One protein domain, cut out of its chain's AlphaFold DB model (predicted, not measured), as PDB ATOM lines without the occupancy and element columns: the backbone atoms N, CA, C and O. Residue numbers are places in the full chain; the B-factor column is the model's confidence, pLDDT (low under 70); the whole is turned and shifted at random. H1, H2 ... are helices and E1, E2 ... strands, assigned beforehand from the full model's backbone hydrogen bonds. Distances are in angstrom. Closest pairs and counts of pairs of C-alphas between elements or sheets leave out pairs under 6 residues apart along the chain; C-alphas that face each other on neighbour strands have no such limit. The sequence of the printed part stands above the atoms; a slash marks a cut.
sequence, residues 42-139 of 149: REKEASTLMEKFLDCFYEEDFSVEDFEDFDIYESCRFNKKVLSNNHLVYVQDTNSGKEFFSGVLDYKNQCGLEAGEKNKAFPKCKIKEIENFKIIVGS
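This is residues 42 to 139 of the 149 residues of an uncharacterized protein of Candidatus Pacearchaeota archaeon (UniProt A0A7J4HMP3). A four-stranded antiparallel sheet has the long helix H1 running over E4 and E3 on one face and the short helix H3 over E1 and E4 on the other. H2 packs at the last residue of the edge strand E2, the small helix H4 lies off the sheet beyond H3, and residues 60 to 79 form a long loop between H1 and H2. The printed part has 98 residues, with four named helices and four named strands in the order H1, H2, E1, E2, H3, H4, E3, E4. The sheet's order is E2, E1, E4, E3, and the class is mixed, helices and strands. The whole is compact, with a radius of gyration of the C-alphas of 12.8 A and spans of 37 by 29 by 19 A.

H1, residues 42 to 59, is on the sheet of E1, residues 88 to 93, E2, residues 99 to 103, E3, residues 125 to 130, and E4, residues 133 to 138. Its height over the sheet is 8.4 A, and it only just runs along the strands, at 28 degrees to E4 on the local plane. Its closest C-alphas to E4 are those of Ala 46 and Gly 138, 5.6 A apart. H2, residues 80 to 86, is also on the sheet; its closest C-alphas to E2 are those of Ser 84 and Gly 103, 3.9 A apart. The hairpin E1 and E2 has N 89 and O 102 within hydrogen-bond range at 2.8 A. H3, residues 106 to 112, is on the opposite face from H1, at a height over the sheet of 8.3 A; this gives three layers, helices on both faces of a sheet. H4, residues 114 to 118, is not on the sheet and is close to H3 but not clearly touching, the closest C-alphas being those of Gln 110 and Gly 116, 5.4 A apart. The hairpin E3 and E4 has N 128 and O 135 at 2.9 A, and between E1 and E4 N 90 and O 136 are at 2.8 A. In H1 and H3 every O i to N i+4 pair is within hydrogen-bond range; H2 has 2 of 3, and H4 has 0 of 1 but 1 of 2 O i to N i+3 pairs.

H1 begins at C-alpha 42, (111.430, 127.854, 67.663), and is 25.6 A long. H2 measures 10.1 A, E1 16.6 A, E2 13.4 A, H3 10.2 A, H4 7.5 A and E3 16.3 A. E4, 16.4 A long, ends at C-alpha 138, (109.365, 124.418, 75.274).

The C-alphas farthest apart, those of Glu 65 and Lys 120, are 37.4 A apart. The printed part has no cut, and the link from H1 to H2 is long, with 20 residues. The mean pLDDT of the printed part is 83.6; residues 64 to 66 and 114 to 118 are under 70.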
ATOM      1  N   ARG A  42     111.683 128.301  66.285       84.88
ATOM      2  CA  ARG A  42     111.430 127.854  67.663       84.88
ATOM      3  C   ARG A  42     110.030 128.194  68.158       84.88
ATOM      4  O   ARG A  42     109.397 127.394  68.835       84.88
ATOM      5  N   GLU A  43     109.507 129.363  67.794       85.56
ATOM      6  CA  GLU A  43     108.140 129.727  68.173       85.56
ATOM      7  C   GLU A  43     107.094 128.825  67.504       85.56
ATOM      8  O   GLU A  43     106.124 128.409  68.145       85.56
ATOM      9  N   LYS A  44     107.290 128.504  66.220       87.94
ATOM     10  CA  LYS A  44     106.401 127.600  65.488       87.94
ATOM     11  C   LYS A  44     106.515 126.175  66.012       87.94
ATOM     12  O   LYS A  44     105.483 125.557  66.225       87.94
ATOM     13  N   GLU A  45     107.721 125.707  66.324       88.31
ATOM     14  CA  GLU A  45     107.939 124.410  66.972       88.31
ATOM     15  C   GLU A  45     107.199 124.311  68.312       88.31
ATOM     16  O   GLU A  45     106.443 123.365  68.508       88.31
ATOM     17  N   ALA A  46     107.343 125.302  69.201       89.62
ATOM     18  CA  ALA A  46     106.637 125.307  70.486       89.62
ATOM     19  C   ALA A  46     105.112 125.326  70.309       89.62
ATOM     20  O   ALA A  46     104.396 124.659  71.051       89.62
ATOM     21  N   SER A  47     104.614 126.073  69.318       91.25
ATOM     22  CA  SER A  47     103.177 126.163  69.038       91.25
ATOM     23  C   SER A  47     102.622 124.844  68.500       91.25
ATOM     24  O   SER A  47     101.606 124.374  68.993       91.25
ATOM     25  N   THR A  48     103.313 124.214  67.548       92.25
ATOM     26  CA  THR A  48     102.923 122.906  67.004       92.25
ATOM     27  C   THR A  48     103.029 121.800  68.049       92.25
ATOM     28  O   THR A  48     102.191 120.905  68.079       92.25
ATOM     29  N   LEU A  49     104.048 121.841  68.912       91.69
ATOM     30  CA  LEU A  49     104.176 120.874  69.998       91.69
ATOM     31  C   LEU A  49     103.052 121.043  71.027       91.69
ATOM     32  O   LEU A  49     102.493 120.044  71.459       91.69
ATOM     33  N   MET A  50     102.687 122.285  71.364       93.19
ATOM     34  CA  MET A  50     101.539 122.574  72.226       93.19
ATOM     35  C   MET A  50     100.241 122.061  71.607       93.19
ATOM     36  O   MET A  50      99.505 121.356  72.274       93.19
ATOM     37  N   GLU A  51      99.969 122.369  70.340       93.56
ATOM     38  CA  GLU A  51      98.761 121.910  69.641       93.56
ATOM     39  C   GLU A  51      98.631 120.383  69.679       93.56
ATOM     40  O   GLU A  51      97.652 119.867  70.203       93.56
ATOM     41  N   LYS A  52      99.681 119.659  69.275       91.88
ATOM     42  CA  LYS A  52      99.685 118.189  69.320       91.88
ATOM     43  C   LYS A  52      99.547 117.620  70.725       91.88
ATOM     44  O   LYS A  52      98.955 116.562  70.904       91.88
ATOM     45  N   PHE A  53     100.160 118.276  71.708       91.38
ATOM     46  CA  PHE A  53     100.043 117.849  73.092       91.38
ATOM     47  C   PHE A  53      98.615 118.035  73.602       91.38
ATOM     48  O   PHE A  53      98.094 117.146  74.259       91.38
ATOM     49  N   LEU A  54      97.977 119.157  73.274       90.81
ATOM     50  CA  LEU A  54      96.595 119.430  73.651       90.81
ATOM     51  C   LEU A  54      95.619 118.464  72.992       90.81
ATOM     52  O   LEU A  54      94.719 117.987  73.669       90.81
ATOM     53  N   ASP A  55      95.813 118.155  71.711       91.62
ATOM     54  CA  ASP A  55      94.988 117.167  71.017       91.62
ATOM     55  C   ASP A  55      95.052 115.816  71.744       91.62
ATOM     56  O   ASP A  55      94.015 115.266  72.100       91.62
ATOM     57  N   CYS A  56      96.257 115.345  72.088       90.38
ATOM     58  CA  CYS A  56      96.422 114.138  72.901       90.38
ATOM     59  C   CYS A  56      95.790 114.267  74.298       90.38
ATOM     60  O   CYS A  56      95.131 113.350  74.772       90.38
ATOM     61  N   PHE A  57      95.979 115.411  74.959       87.31
ATOM     62  CA  PHE A  57      95.453 115.669  76.298       87.31
ATOM     63  C   PHE A  57      93.922 115.570  76.342       87.31
ATOM     64  O   PHE A  57      93.369 115.057  77.310       87.31
ATOM     65  N   TYR A  58      93.240 116.038  75.293       87.12
ATOM     66  CA  TYR A  58      91.789 115.918  75.169       87.12
ATOM     67  C   TYR A  58      91.332 114.520  74.734       87.12
ATOM     68  O   TYR A  58      90.251 114.099  75.132       87.12
ATOM     69  N   GLU A  59      92.114 113.808  73.917       87.19
ATOM     70  CA  GLU A  59      91.783 112.446  73.472       87.19
ATOM     71  C   GLU A  59      91.877 111.409  74.600       87.19
ATOM     72  O   GLU A  59      91.047 110.505  74.661       87.19
ATOM     73  N   GLU A  60      92.853 111.549  75.498       80.75
ATOM     74  CA  GLU A  60      93.094 110.611  76.605       80.75
ATOM     75  C   GLU A  60      92.218 110.881  77.848       80.75
ATOM     76  O   GLU A  60      92.335 110.153  78.826       80.75
ATOM     77  N   ASP A  61      91.344 111.902  77.824       73.88
ATOM     78  CA  ASP A  61      90.501 112.338  78.962       73.88
ATOM     79  C   ASP A  61      91.293 112.450  80.281       73.88
ATOM     80  O   ASP A  61      90.974 111.849  81.307       73.88
ATOM     81  N   PHE A  62      92.401 113.190  80.211       72.19
ATOM     82  CA  PHE A  62      93.453 113.178  81.221       72.19
ATOM     83  C   PHE A  62      92.958 113.569  82.626       72.19
ATOM     84  O   PHE A  62      92.525 114.706  82.849       72.19
ATOM     85  N   SER A  63      93.108 112.670  83.607       70.06
ATOM     86  CA  SER A  63      92.753 112.927  85.005       70.06
ATOM     87  C   SER A  63      93.984 113.072  85.914       70.06
ATOM     88  O   SER A  63      95.089 112.619  85.625       70.06
ATOM     89  N   VAL A  64      93.806 113.723  87.067       63.75
ATOM     90  CA  VAL A  64      94.871 113.983  88.062       63.75
ATOM     91  C   VAL A  64      95.442 112.689  88.681       63.75
ATOM     92  O   VAL A  64      96.516 112.684  89.299       63.75
ATOM     93  N   GLU A  65      94.723 111.578  88.557       66.44
ATOM     94  CA  GLU A  65      95.171 110.269  89.031       66.44
ATOM     95  C   GLU A  65      96.198 109.644  88.074       66.44
ATOM     96  O   GLU A  65      97.106 108.960  88.540       66.44
ATOM     97  N   ASP A  66      96.174 110.019  86.792       69.25
ATOM     98  CA  ASP A  66      96.984 109.404  85.733       69.25
ATOM     99  C   ASP A  66      98.416 109.953  85.646       69.25
ATOM    100  O   ASP A  66      99.243 109.427  84.907       69.25
ATOM    101  N   PHE A  67      98.764 110.991  86.417       74.25
ATOM    102  CA  PHE A  67     100.090 111.621  86.341       74.25
ATOM    103  C   PHE A  67     101.272 110.684  86.638       74.25
ATOM    104  O   PHE A  67     102.368 110.940  86.141       74.25
ATOM    105  N   GLU A  68     101.083 109.649  87.463       70.75
ATOM    106  CA  GLU A  68     102.164 108.718  87.833       70.75
ATOM    107  C   GLU A  68     102.420 107.652  86.759       70.75
ATOM    108  O   GLU A  68     103.573 107.268  86.558       70.75
ATOM    109  N   ASP A  69     101.379 107.248  86.027       74.69
ATOM    110  CA  ASP A  69     101.444 106.182  85.019       74.69
ATOM    111  C   ASP A  69     101.412 106.705  83.574       74.69
ATOM    112  O   ASP A  69     101.567 105.936  82.623       74.69
ATOM    113  N   PHE A  70     101.246 108.016  83.378       80.38
ATOM    114  CA  PHE A  70     101.174 108.597  82.045       80.38
ATOM    115  C   PHE A  70     102.523 108.578  81.321       80.38
ATOM    116  O   PHE A  70     103.419 109.389  81.579       80.38
ATOM    117  N   ASP A  71     102.634 107.703  80.322       83.38
ATOM    118  CA  ASP A  71     103.721 107.741  79.352       83.38
ATOM    119  C   ASP A  71     103.310 108.534  78.102       83.38
ATOM    120  O   ASP A  71     102.726 108.019  77.146       83.38
ATOM    121  N   ILE A  72     103.715 109.806  78.063       86.56
ATOM    122  CA  ILE A  72     103.516 110.704  76.915       86.56
ATOM    123  C   ILE A  72     104.102 110.157  75.591       86.56
ATOM    124  O   ILE A  72     103.723 110.598  74.503       86.56
ATOM    125  N   TYR A  73     105.064 109.231  75.642       88.12
ATOM    126  CA  TYR A  73     105.643 108.609  74.453       88.12
ATOM    127  C   TYR A  73     104.739 107.521  73.876       88.12
ATOM    128  O   TYR A  73     104.711 107.362  72.655       88.12
ATOM    129  N   GLU A  74     104.013 106.798  74.725       85.88
ATOM    130  CA  GLU A  74     103.090 105.742  74.305       85.88
ATOM    131  C   GLU A  74     101.710 106.315  73.980       85.88
ATOM    132  O   GLU A  74     101.240 106.124  72.854       85.88
ATOM    133  N   SER A  75     101.123 107.102  74.889       84.56
ATOM    134  CA  SER A  75      99.794 107.704  74.718       84.56
ATOM    135  C   SER A  75      99.786 108.722  73.576       84.56
ATOM    136  O   SER A  75      99.120 108.541  72.561       84.56
ATOM    137  N   CYS A  76     100.649 109.743  73.645       86.75
ATOM    138  CA  CYS A  76     100.685 110.797  72.622       86.75
ATOM    139  C   CYS A  76     101.582 110.478  71.419       86.75
ATOM    140  O   CYS A  76     101.779 111.327  70.543       86.75
ATOM    141  N   ARG A  77     102.179 109.278  71.370       88.69
ATOM    142  CA  ARG A  77     103.073 108.821  70.288       88.69
ATOM    143  C   ARG A  77     104.234 109.776  69.994       88.69
ATOM    144  O   ARG A  77     104.715 109.862  68.857       88.69
ATOM    145  N   PHE A  78     104.710 110.514  70.998       89.19
ATOM    146  CA  PHE A  78     105.859 111.391  70.807       89.19
ATOM    147  C   PHE A  78     107.151 110.593  70.672       89.19
ATOM    148  O   PHE A  78     107.401 109.593  71.342       89.19
ATOM    149  N   ASN A  79     108.050 111.086  69.821       89.19
ATOM    150  CA  ASN A  79     109.358 110.471  69.680       89.19
ATOM    151  C   ASN A  79     110.235 110.775  70.904       89.19
ATOM    152  O   ASN A  79     110.683 111.912  71.089       89.19
ATOM    153  N   LYS A  80     110.566 109.732  71.673       88.00
ATOM    154  CA  LYS A  80     111.408 109.831  72.870       88.00
ATOM    155  C   LYS A  80     112.729 110.548  72.632       88.00
ATOM    156  O   LYS A  80     113.096 111.403  73.426       88.00
ATOM    157  N   LYS A  81     113.432 110.277  71.528       85.94
ATOM    158  CA  LYS A  81     114.738 110.905  71.242       85.94
ATOM    159  C   LYS A  81     114.628 112.405  70.970       85.94
ATOM    160  O   LYS A  81     115.574 113.137  71.254       85.94
ATOM    161  N   VAL A  82     113.512 112.855  70.400       84.88
ATOM    162  CA  VAL A  82     113.306 114.261  70.023       84.88
ATOM    163  C   VAL A  82     112.816 115.079  71.212       84.88
ATOM    164  O   VAL A  82     113.314 116.184  71.437       84.88
ATOM    165  N   LEU A  83     111.861 114.541  71.972       85.75
ATOM    166  CA  LEU A  83     111.273 115.250  73.100       85.75
ATOM    167  C   LEU A  83     112.241 115.301  74.292       85.75
ATOM    168  O   LEU A  83     112.505 116.388  74.791       85.75
ATOM    169  N   SER A  84     112.854 114.168  74.669       83.94
ATOM    170  CA  SER A  84     113.749 114.089  75.840       83.94
ATOM    171  C   SER A  84     114.956 115.029  75.771       83.94
ATOM    172  O   SER A  84     115.353 115.593  76.784       83.94
ATOM    173  N   ASN A  85     115.534 115.205  74.581       83.50
ATOM    174  CA  ASN A  85     116.805 115.916  74.422       83.50
ATOM    175  C   ASN A  85     116.652 117.393  74.073       83.50
ATOM    176  O   ASN A  85     117.572 118.170  74.307       83.50
ATOM    177  N   ASN A  86     115.542 117.771  73.438       86.44
ATOM    178  CA  ASN A  86     115.440 119.080  72.803       86.44
ATOM    179  C   ASN A  86     114.161 119.836  73.148       86.44
ATOM    180  O   ASN A  86     114.076 121.000  72.800       86.44
ATOM    181  N   HIS A  87     113.167 119.238  73.793       89.69
ATOM    182  CA  HIS A  87     111.902 119.918  74.062       89.69
ATOM    183  C   HIS A  87     111.531 119.781  75.531       89.69
ATOM    184  O   HIS A  87     112.171 119.047  76.281       89.69
ATOM    185  N   LEU A  88     110.500 120.507  75.941       91.25
ATOM    186  CA  LEU A  88     109.876 120.350  77.246       91.25
ATOM    187  C   LEU A  88     108.372 120.235  77.052       91.25
ATOM    188  O   LEU A  88     107.792 121.031  76.317       91.25
ATOM    189  N   VAL A  89     107.761 119.294  77.754       90.19
ATOM    190  CA  VAL A  89     106.336 119.283  78.068       90.19
ATOM    191  C   VAL A  89     106.232 119.186  79.580       90.19
ATOM    192  O   VAL A  89     106.787 118.277  80.192       90.19
ATOM    193  N   TYR A  90     105.563 120.151  80.183       90.31
ATOM    194  CA  TYR A  90     105.336 120.222  81.613       90.31
ATOM    195  C   TYR A  90     103.862 120.500  81.854       90.31
ATOM    196  O   TYR A  90     103.287 121.386  81.224       90.31
ATOM    197  N   VAL A  91     103.263 119.750  82.766       89.44
ATOM    198  CA  VAL A  91     101.863 119.881  83.152       89.44
ATOM    199  C   VAL A  91     101.810 119.936  84.664       89.44
ATOM    200  O   VAL A  91     102.453 119.142  85.342       89.44
ATOM    201  N   GLN A  92     101.048 120.875  85.195       89.00
ATOM    202  CA  GLN A  92     100.824 121.008  86.622       89.00
ATOM    203  C   GLN A  92      99.342 121.151  86.886       89.00
ATOM    204  O   GLN A  92      98.709 122.034  86.314       89.00
ATOM    205  N   ASP A  93      98.813 120.328  87.778       88.75
ATOM    206  CA  ASP A  93      97.487 120.551  88.331       88.75
ATOM    207  C   ASP A  93      97.567 121.578  89.467       88.75
ATOM    208  O   ASP A  93      98.318 121.418  90.434       88.75
ATOM    209  N   THR A  94      96.795 122.653  89.352       84.94
ATOM    210  CA  THR A  94      96.719 123.735  90.332       84.94
ATOM    211  C   THR A  94      95.940 123.347  91.586       84.94
ATOM    212  O   THR A  94      96.122 123.996  92.613       84.94
ATOM    213  N   ASN A  95      95.102 122.306  91.536       83.94
ATOM    214  CA  ASN A  95      94.304 121.862  92.679       83.94
ATOM    215  C   ASN A  95      95.050 120.857  93.560       83.94
ATOM    216  O   ASN A  95      95.131 121.053  94.772       83.94
ATOM    217  N   SER A  96      95.591 119.786  92.975       82.50
ATOM    218  CA  SER A  96      96.342 118.775  93.733       82.50
ATOM    219  C   SER A  96      97.814 119.131  93.941       82.50
ATOM    220  O   SER A  96      98.463 118.557  94.815       82.50
ATOM    221  N   GLY A  97      98.358 120.052  93.139       81.56
ATOM    222  CA  GLY A  97      99.784 120.369  93.126       81.56
ATOM    223  C   GLY A  97     100.656 119.283  92.487       81.56
ATOM    224  O   GLY A  97     101.880 119.398  92.543       81.56
ATOM    225  N   LYS A  98     100.064 118.238  91.891       85.62
ATOM    226  CA  LYS A  98     100.811 117.225  91.139       85.62
ATOM    227  C   LYS A  98     101.409 117.838  89.874       85.62
ATOM    228  O   LYS A  98     100.784 118.653  89.193       85.62
ATOM    229  N   GLU A  99     102.630 117.424  89.564       87.19
ATOM    230  CA  GLU A  99     103.382 117.889  88.403       87.19
ATOM    231  C   GLU A  99     103.841 116.690  87.570       87.19
ATOM    232  O   GLU A  99     104.359 115.711  88.104       87.19
ATOM    233  N   PHE A 100     103.712 116.808  86.255       87.88
ATOM    234  CA  PHE A 100     104.278 115.896  85.273       87.88
ATOM    235  C   PHE A 100     105.237 116.653  84.366       87.88
ATOM    236  O   PHE A 100     104.977 117.786  83.951       87.88
ATOM    237  N   PHE A 101     106.359 116.024  84.032       88.31
ATOM    238  CA  PHE A 101     107.313 116.593  83.097       88.31
ATOM    239  C   PHE A 101     107.899 115.525  82.184       88.31
ATOM    240  O   PHE A 101     108.158 114.392  82.579       88.31
ATOM    241  N   SER A 102     108.181 115.934  80.956       88.19
ATOM    242  CA  SER A 102     108.908 115.142  79.981       88.19
ATOM    243  C   SER A 102     109.786 116.064  79.144       88.19
ATOM    244  O   SER A 102     109.328 117.105  78.670       88.19
ATOM    245  N   GLY A 103     111.063 115.712  78.978       87.81
ATOM    246  CA  GLY A 103     112.023 116.557  78.267       87.81
ATOM    247  C   GLY A 103     113.087 117.200  79.152       87.81
ATOM    248  O   GLY A 103     113.480 116.662  80.187       87.81
ATOM    249  N   VAL A 104     113.567 118.362  78.714       85.38
ATOM    250  CA  VAL A 104     114.662 119.108  79.344       85.38
ATOM    251  C   VAL A 104     114.120 120.002  80.459       85.38
ATOM    252  O   VAL A 104     113.588 121.082  80.199       85.38
ATOM    253  N   LEU A 105     114.278 119.577  81.716       81.19
ATOM    254  CA  LEU A 105     113.718 120.273  82.883       81.19
ATOM    255  C   LEU A 105     114.221 121.719  83.033       81.19
ATOM    256  O   LEU A 105     113.454 122.592  83.433       81.19
ATOM    257  N   ASP A 106     115.468 122.006  82.647       82.56
ATOM    258  CA  ASP A 106     116.038 123.363  82.689       82.56
ATOM    259  C   ASP A 106     115.213 124.381  81.894       82.56
ATOM    260  O   ASP A 106     115.201 125.573  82.218       82.56
ATOM    261  N   TYR A 107     114.470 123.926  80.881       81.38
ATOM    262  CA  TYR A 107     113.593 124.800  80.115       81.38
ATOM    263  C   TYR A 107     112.428 125.311  80.965       81.38
ATOM    264  O   TYR A 107     111.997 126.431  80.730       81.38
ATOM    265  N   LYS A 108     111.972 124.588  82.002       81.31
ATOM    266  CA  LYS A 108     110.911 125.053  82.922       81.31
ATOM    267  C   LYS A 108     111.331 126.372  83.565       81.31
ATOM    268  O   LYS A 108     110.586 127.350  83.533       81.31
ATOM    269  N   ASN A 109     112.567 126.414  84.063       81.00
ATOM    270  CA  ASN A 109     113.148 127.608  84.670       81.00
ATOM    271  C   ASN A 109     113.331 128.725  83.637       81.00
ATOM    272  O   ASN A 109     113.008 129.874  83.913       81.00
ATOM    273  N   GLN A 110     113.798 128.400  82.430       81.75
ATOM    274  CA  GLN A 110     114.004 129.394  81.368       81.75
ATOM    275  C   GLN A 110     112.686 129.995  80.855       81.75
ATOM    276  O   GLN A 110     112.635 131.195  80.593       81.75
ATOM    277  N   CYS A 111     111.625 129.189  80.757       79.50
ATOM    278  CA  CYS A 111     110.281 129.634  80.392       79.50
ATOM    279  C   CYS A 111     109.637 130.502  81.486       79.50
ATOM    280  O   CYS A 111     108.830 131.369  81.170       79.50
ATOM    281  N   GLY A 112     109.963 130.261  82.762       72.56
ATOM    282  CA  GLY A 112     109.410 130.995  83.906       72.56
ATOM    283  C   GLY A 112     110.047 132.365  84.169       72.56
ATOM    284  O   GLY A 112     109.550 133.117  85.003       72.56
ATOM    285  N   LEU A 113     111.140 132.707  83.483       74.19
ATOM    286  CA  LEU A 113     111.788 134.013  83.600       74.19
ATOM    287  C   LEU A 113     111.175 134.990  82.588       74.19
ATOM    288  O   LEU A 113     111.155 134.699  81.398       74.19
ATOM    289  N   GLU A 114     110.797 136.205  82.999       63.69
ATOM    290  CA  GLU A 114     110.391 137.270  82.050       63.69
ATOM    291  C   GLU A 114     111.517 137.631  81.058       63.69
ATOM    292  O   GLU A 114     111.280 138.010  79.909       63.69
ATOM    293  N   ALA A 115     112.778 137.471  81.478       60.78
ATOM    294  CA  ALA A 115     113.943 137.590  80.597       60.78
ATOM    295  C   ALA A 115     114.039 136.435  79.572       60.78
ATOM    296  O   ALA A 115     114.689 136.592  78.535       60.78
ATOM    297  N   GLY A 116     113.359 135.317  79.850       63.41
ATOM    298  CA  GLY A 116     113.089 134.161  78.991       63.41
ATOM    299  C   GLY A 116     112.642 134.547  77.591       63.41
ATOM    300  O   GLY A 116     113.274 134.207  76.592       63.41
ATOM    301  N   GLU A 117     111.575 135.342  77.526       66.19
ATOM    302  CA  GLU A 117     110.922 135.702  76.267       66.19
ATOM    303  C   GLU A 117     111.785 136.603  75.380       66.19
ATOM    304  O   GLU A 117     111.770 136.480  74.147       66.19
ATOM    305  N   LYS A 118     112.559 137.500  76.001       67.62
ATOM    306  CA  LYS A 118     113.383 138.501  75.306       67.62
ATOM    307  C   LYS A 118     114.757 137.963  74.911       67.62
ATOM    308  O   LYS A 118     115.377 138.493  73.986       67.62
ATOM    309  N   ASN A 119     115.240 136.913  75.573       71.31
ATOM    310  CA  ASN A 119     116.553 136.359  75.293       71.31
ATOM    311  C   ASN A 119     116.521 135.432  74.071       71.31
ATOM    312  O   ASN A 119     115.899 134.372  74.066       71.31
ATOM    313  N   LYS A 120     117.264 135.801  73.024       70.50
ATOM    314  CA  LYS A 120     117.384 134.988  71.806       70.50
ATOM    315  C   LYS A 120     118.103 133.655  72.040       70.50
ATOM    316  O   LYS A 120     117.966 132.779  71.190       70.50
ATOM    317  N   ALA A 121     118.856 133.499  73.130       70.56
ATOM    318  CA  ALA A 121     119.556 132.263  73.482       70.56
ATOM    319  C   ALA A 121     118.665 131.237  74.205       70.56
ATOM    320  O   ALA A 121     119.047 130.078  74.315       70.56
ATOM    321  N   PHE A 122     117.483 131.642  74.670       79.31
ATOM    322  CA  PHE A 122     116.564 130.774  75.403       79.31
ATOM    323  C   PHE A 122     115.518 130.130  74.483       79.31
ATOM    324  O   PHE A 122     115.269 130.632  73.379       79.31
ATOM    325  N   PRO A 123     114.950 128.978  74.884       81.50
ATOM    326  CA  PRO A 123     113.918 128.303  74.122       81.50
ATOM    327  C   PRO A 123     112.675 129.186  74.107       81.50
ATOM    328  O   PRO A 123     112.360 129.874  75.077       81.50
ATOM    329  N   LYS A 124     111.954 129.169  72.987       86.56
ATOM    330  CA  LYS A 124     110.622 129.765  72.948       86.56
ATOM    331  C   LYS A 124     109.652 128.801  73.606       86.56
ATOM    332  O   LYS A 124     109.670 127.610  73.292       86.56
ATOM    333  N   CYS A 125     108.832 129.330  74.500       87.50
ATOM    334  CA  CYS A 125     107.868 128.551  75.251       87.50
ATOM    335  C   CYS A 125     106.451 129.013  74.934       87.50
ATOM    336  O   CYS A 125     106.226 130.172  74.578       87.50
ATOM    337  N   LYS A 126     105.495 128.101  75.068       89.56
ATOM    338  CA  LYS A 126     104.069 128.412  75.084       89.56
ATOM    339  C   LYS A 126     103.494 127.896  76.392       89.56
ATOM    340  O   LYS A 126     103.779 126.772  76.796       89.56
ATOM    341  N   ILE A 127     102.717 128.745  77.046       89.31
ATOM    342  CA  ILE A 127     102.034 128.441  78.297       89.31
ATOM    343  C   ILE A 127     100.543 128.509  78.000       89.31
ATOM    344  O   ILE A 127     100.090 129.457  77.355       89.31
ATOM    345  N   LYS A 128      99.795 127.498  78.431       90.31
ATOM    346  CA  LYS A 128      98.341 127.468  78.324       90.31
ATOM    347  C   LYS A 128      97.756 126.935  79.621       90.31
ATOM    348  O   LYS A 128      98.239 125.946  80.161       90.31
ATOM    349  N   GLU A 129      96.723 127.608  80.101       89.50
ATOM    350  CA  GLU A 129      95.961 127.196  81.274       89.50
ATOM    351  C   GLU A 129      94.610 126.670  80.789       89.50
ATOM    352  O   GLU A 129      93.929 127.328  79.996       89.50
ATOM    353  N   ILE A 130      94.274 125.443  81.181       86.94
ATOM    354  CA  ILE A 130      93.032 124.756  80.823       86.94
ATOM    355  C   ILE A 130      92.442 124.221  82.116       86.94
ATOM    356  O   ILE A 130      93.008 123.318  82.723       86.94
ATOM    357  N   GLU A 131      91.310 124.789  82.524       86.31
ATOM    358  CA  GLU A 131      90.635 124.447  83.778       86.31
ATOM    359  C   GLU A 131      91.584 124.534  84.983       86.31
ATOM    360  O   GLU A 131      91.982 125.633  85.363       86.31
ATOM    361  N   ASN A 132      91.960 123.388  85.555       86.94
ATOM    362  CA  ASN A 132      92.859 123.277  86.701       86.94
ATOM    363  C   ASN A 132      94.289 122.894  86.295       86.94
ATOM    364  O   ASN A 132      95.115 122.605  87.148       86.94
ATOM    365  N   PHE A 133      94.607 122.865  85.001       87.00
ATOM    366  CA  PHE A 133      95.911 122.454  84.502       87.00
ATOM    367  C   PHE A 133      96.674 123.628  83.901       87.00
ATOM    368  O   PHE A 133      96.194 124.337  83.015       87.00
ATOM    369  N   LYS A 134      97.922 123.790  84.335       89.88
ATOM    370  CA  LYS A 134      98.909 124.674  83.729       89.88
ATOM    371  C   LYS A 134      99.871 123.854  82.884       89.88
ATOM    372  O   LYS A 134     100.671 123.082  83.409       89.88
ATOM    373  N   ILE A 135      99.825 124.067  81.577       90.25
ATOM    374  CA  ILE A 135     100.645 123.357  80.599       90.25
ATOM    375  C   ILE A 135     101.704 124.312  80.051       90.25
ATOM    376  O   ILE A 135     101.406 125.427  79.618       90.25
ATOM    377  N   ILE A 136     102.955 123.869  80.055       90.69
ATOM    378  CA  ILE A 136     104.112 124.598  79.545       90.69
ATOM    379  C   ILE A 136     104.827 123.707  78.539       90.69
ATOM    380  O   ILE A 136     105.233 122.591  78.852       90.69
ATOM    381  N   VAL A 137     105.031 124.231  77.335       90.62
ATOM    382  CA  VAL A 137     105.759 123.543  76.272       90.62
ATOM    383  C   VAL A 137     106.937 124.394  75.812       90.62
ATOM    384  O   VAL A 137     106.781 125.590  75.567       90.62
ATOM    385  N   GLY A 138     108.114 123.780  75.689       88.44
ATOM    386  CA  GLY A 138     109.365 124.418  75.274       88.44
ATOM    387  C   GLY A 138     109.905 123.858  73.957       88.44
ATOM    388  O   GLY A 138     109.921 122.646  73.742       88.44
ATOM    389  N   SER A 139     110.366 124.753  73.084       86.25
ATOM    390  CA  SER A 139     111.038 124.419  71.816       86.25
ATOM    391  C   SER A 139     112.520 124.077  71.977       86.25
ATOM    392  O   SER A 139     113.152 124.390  72.984       86.25
TER     393      SER A 139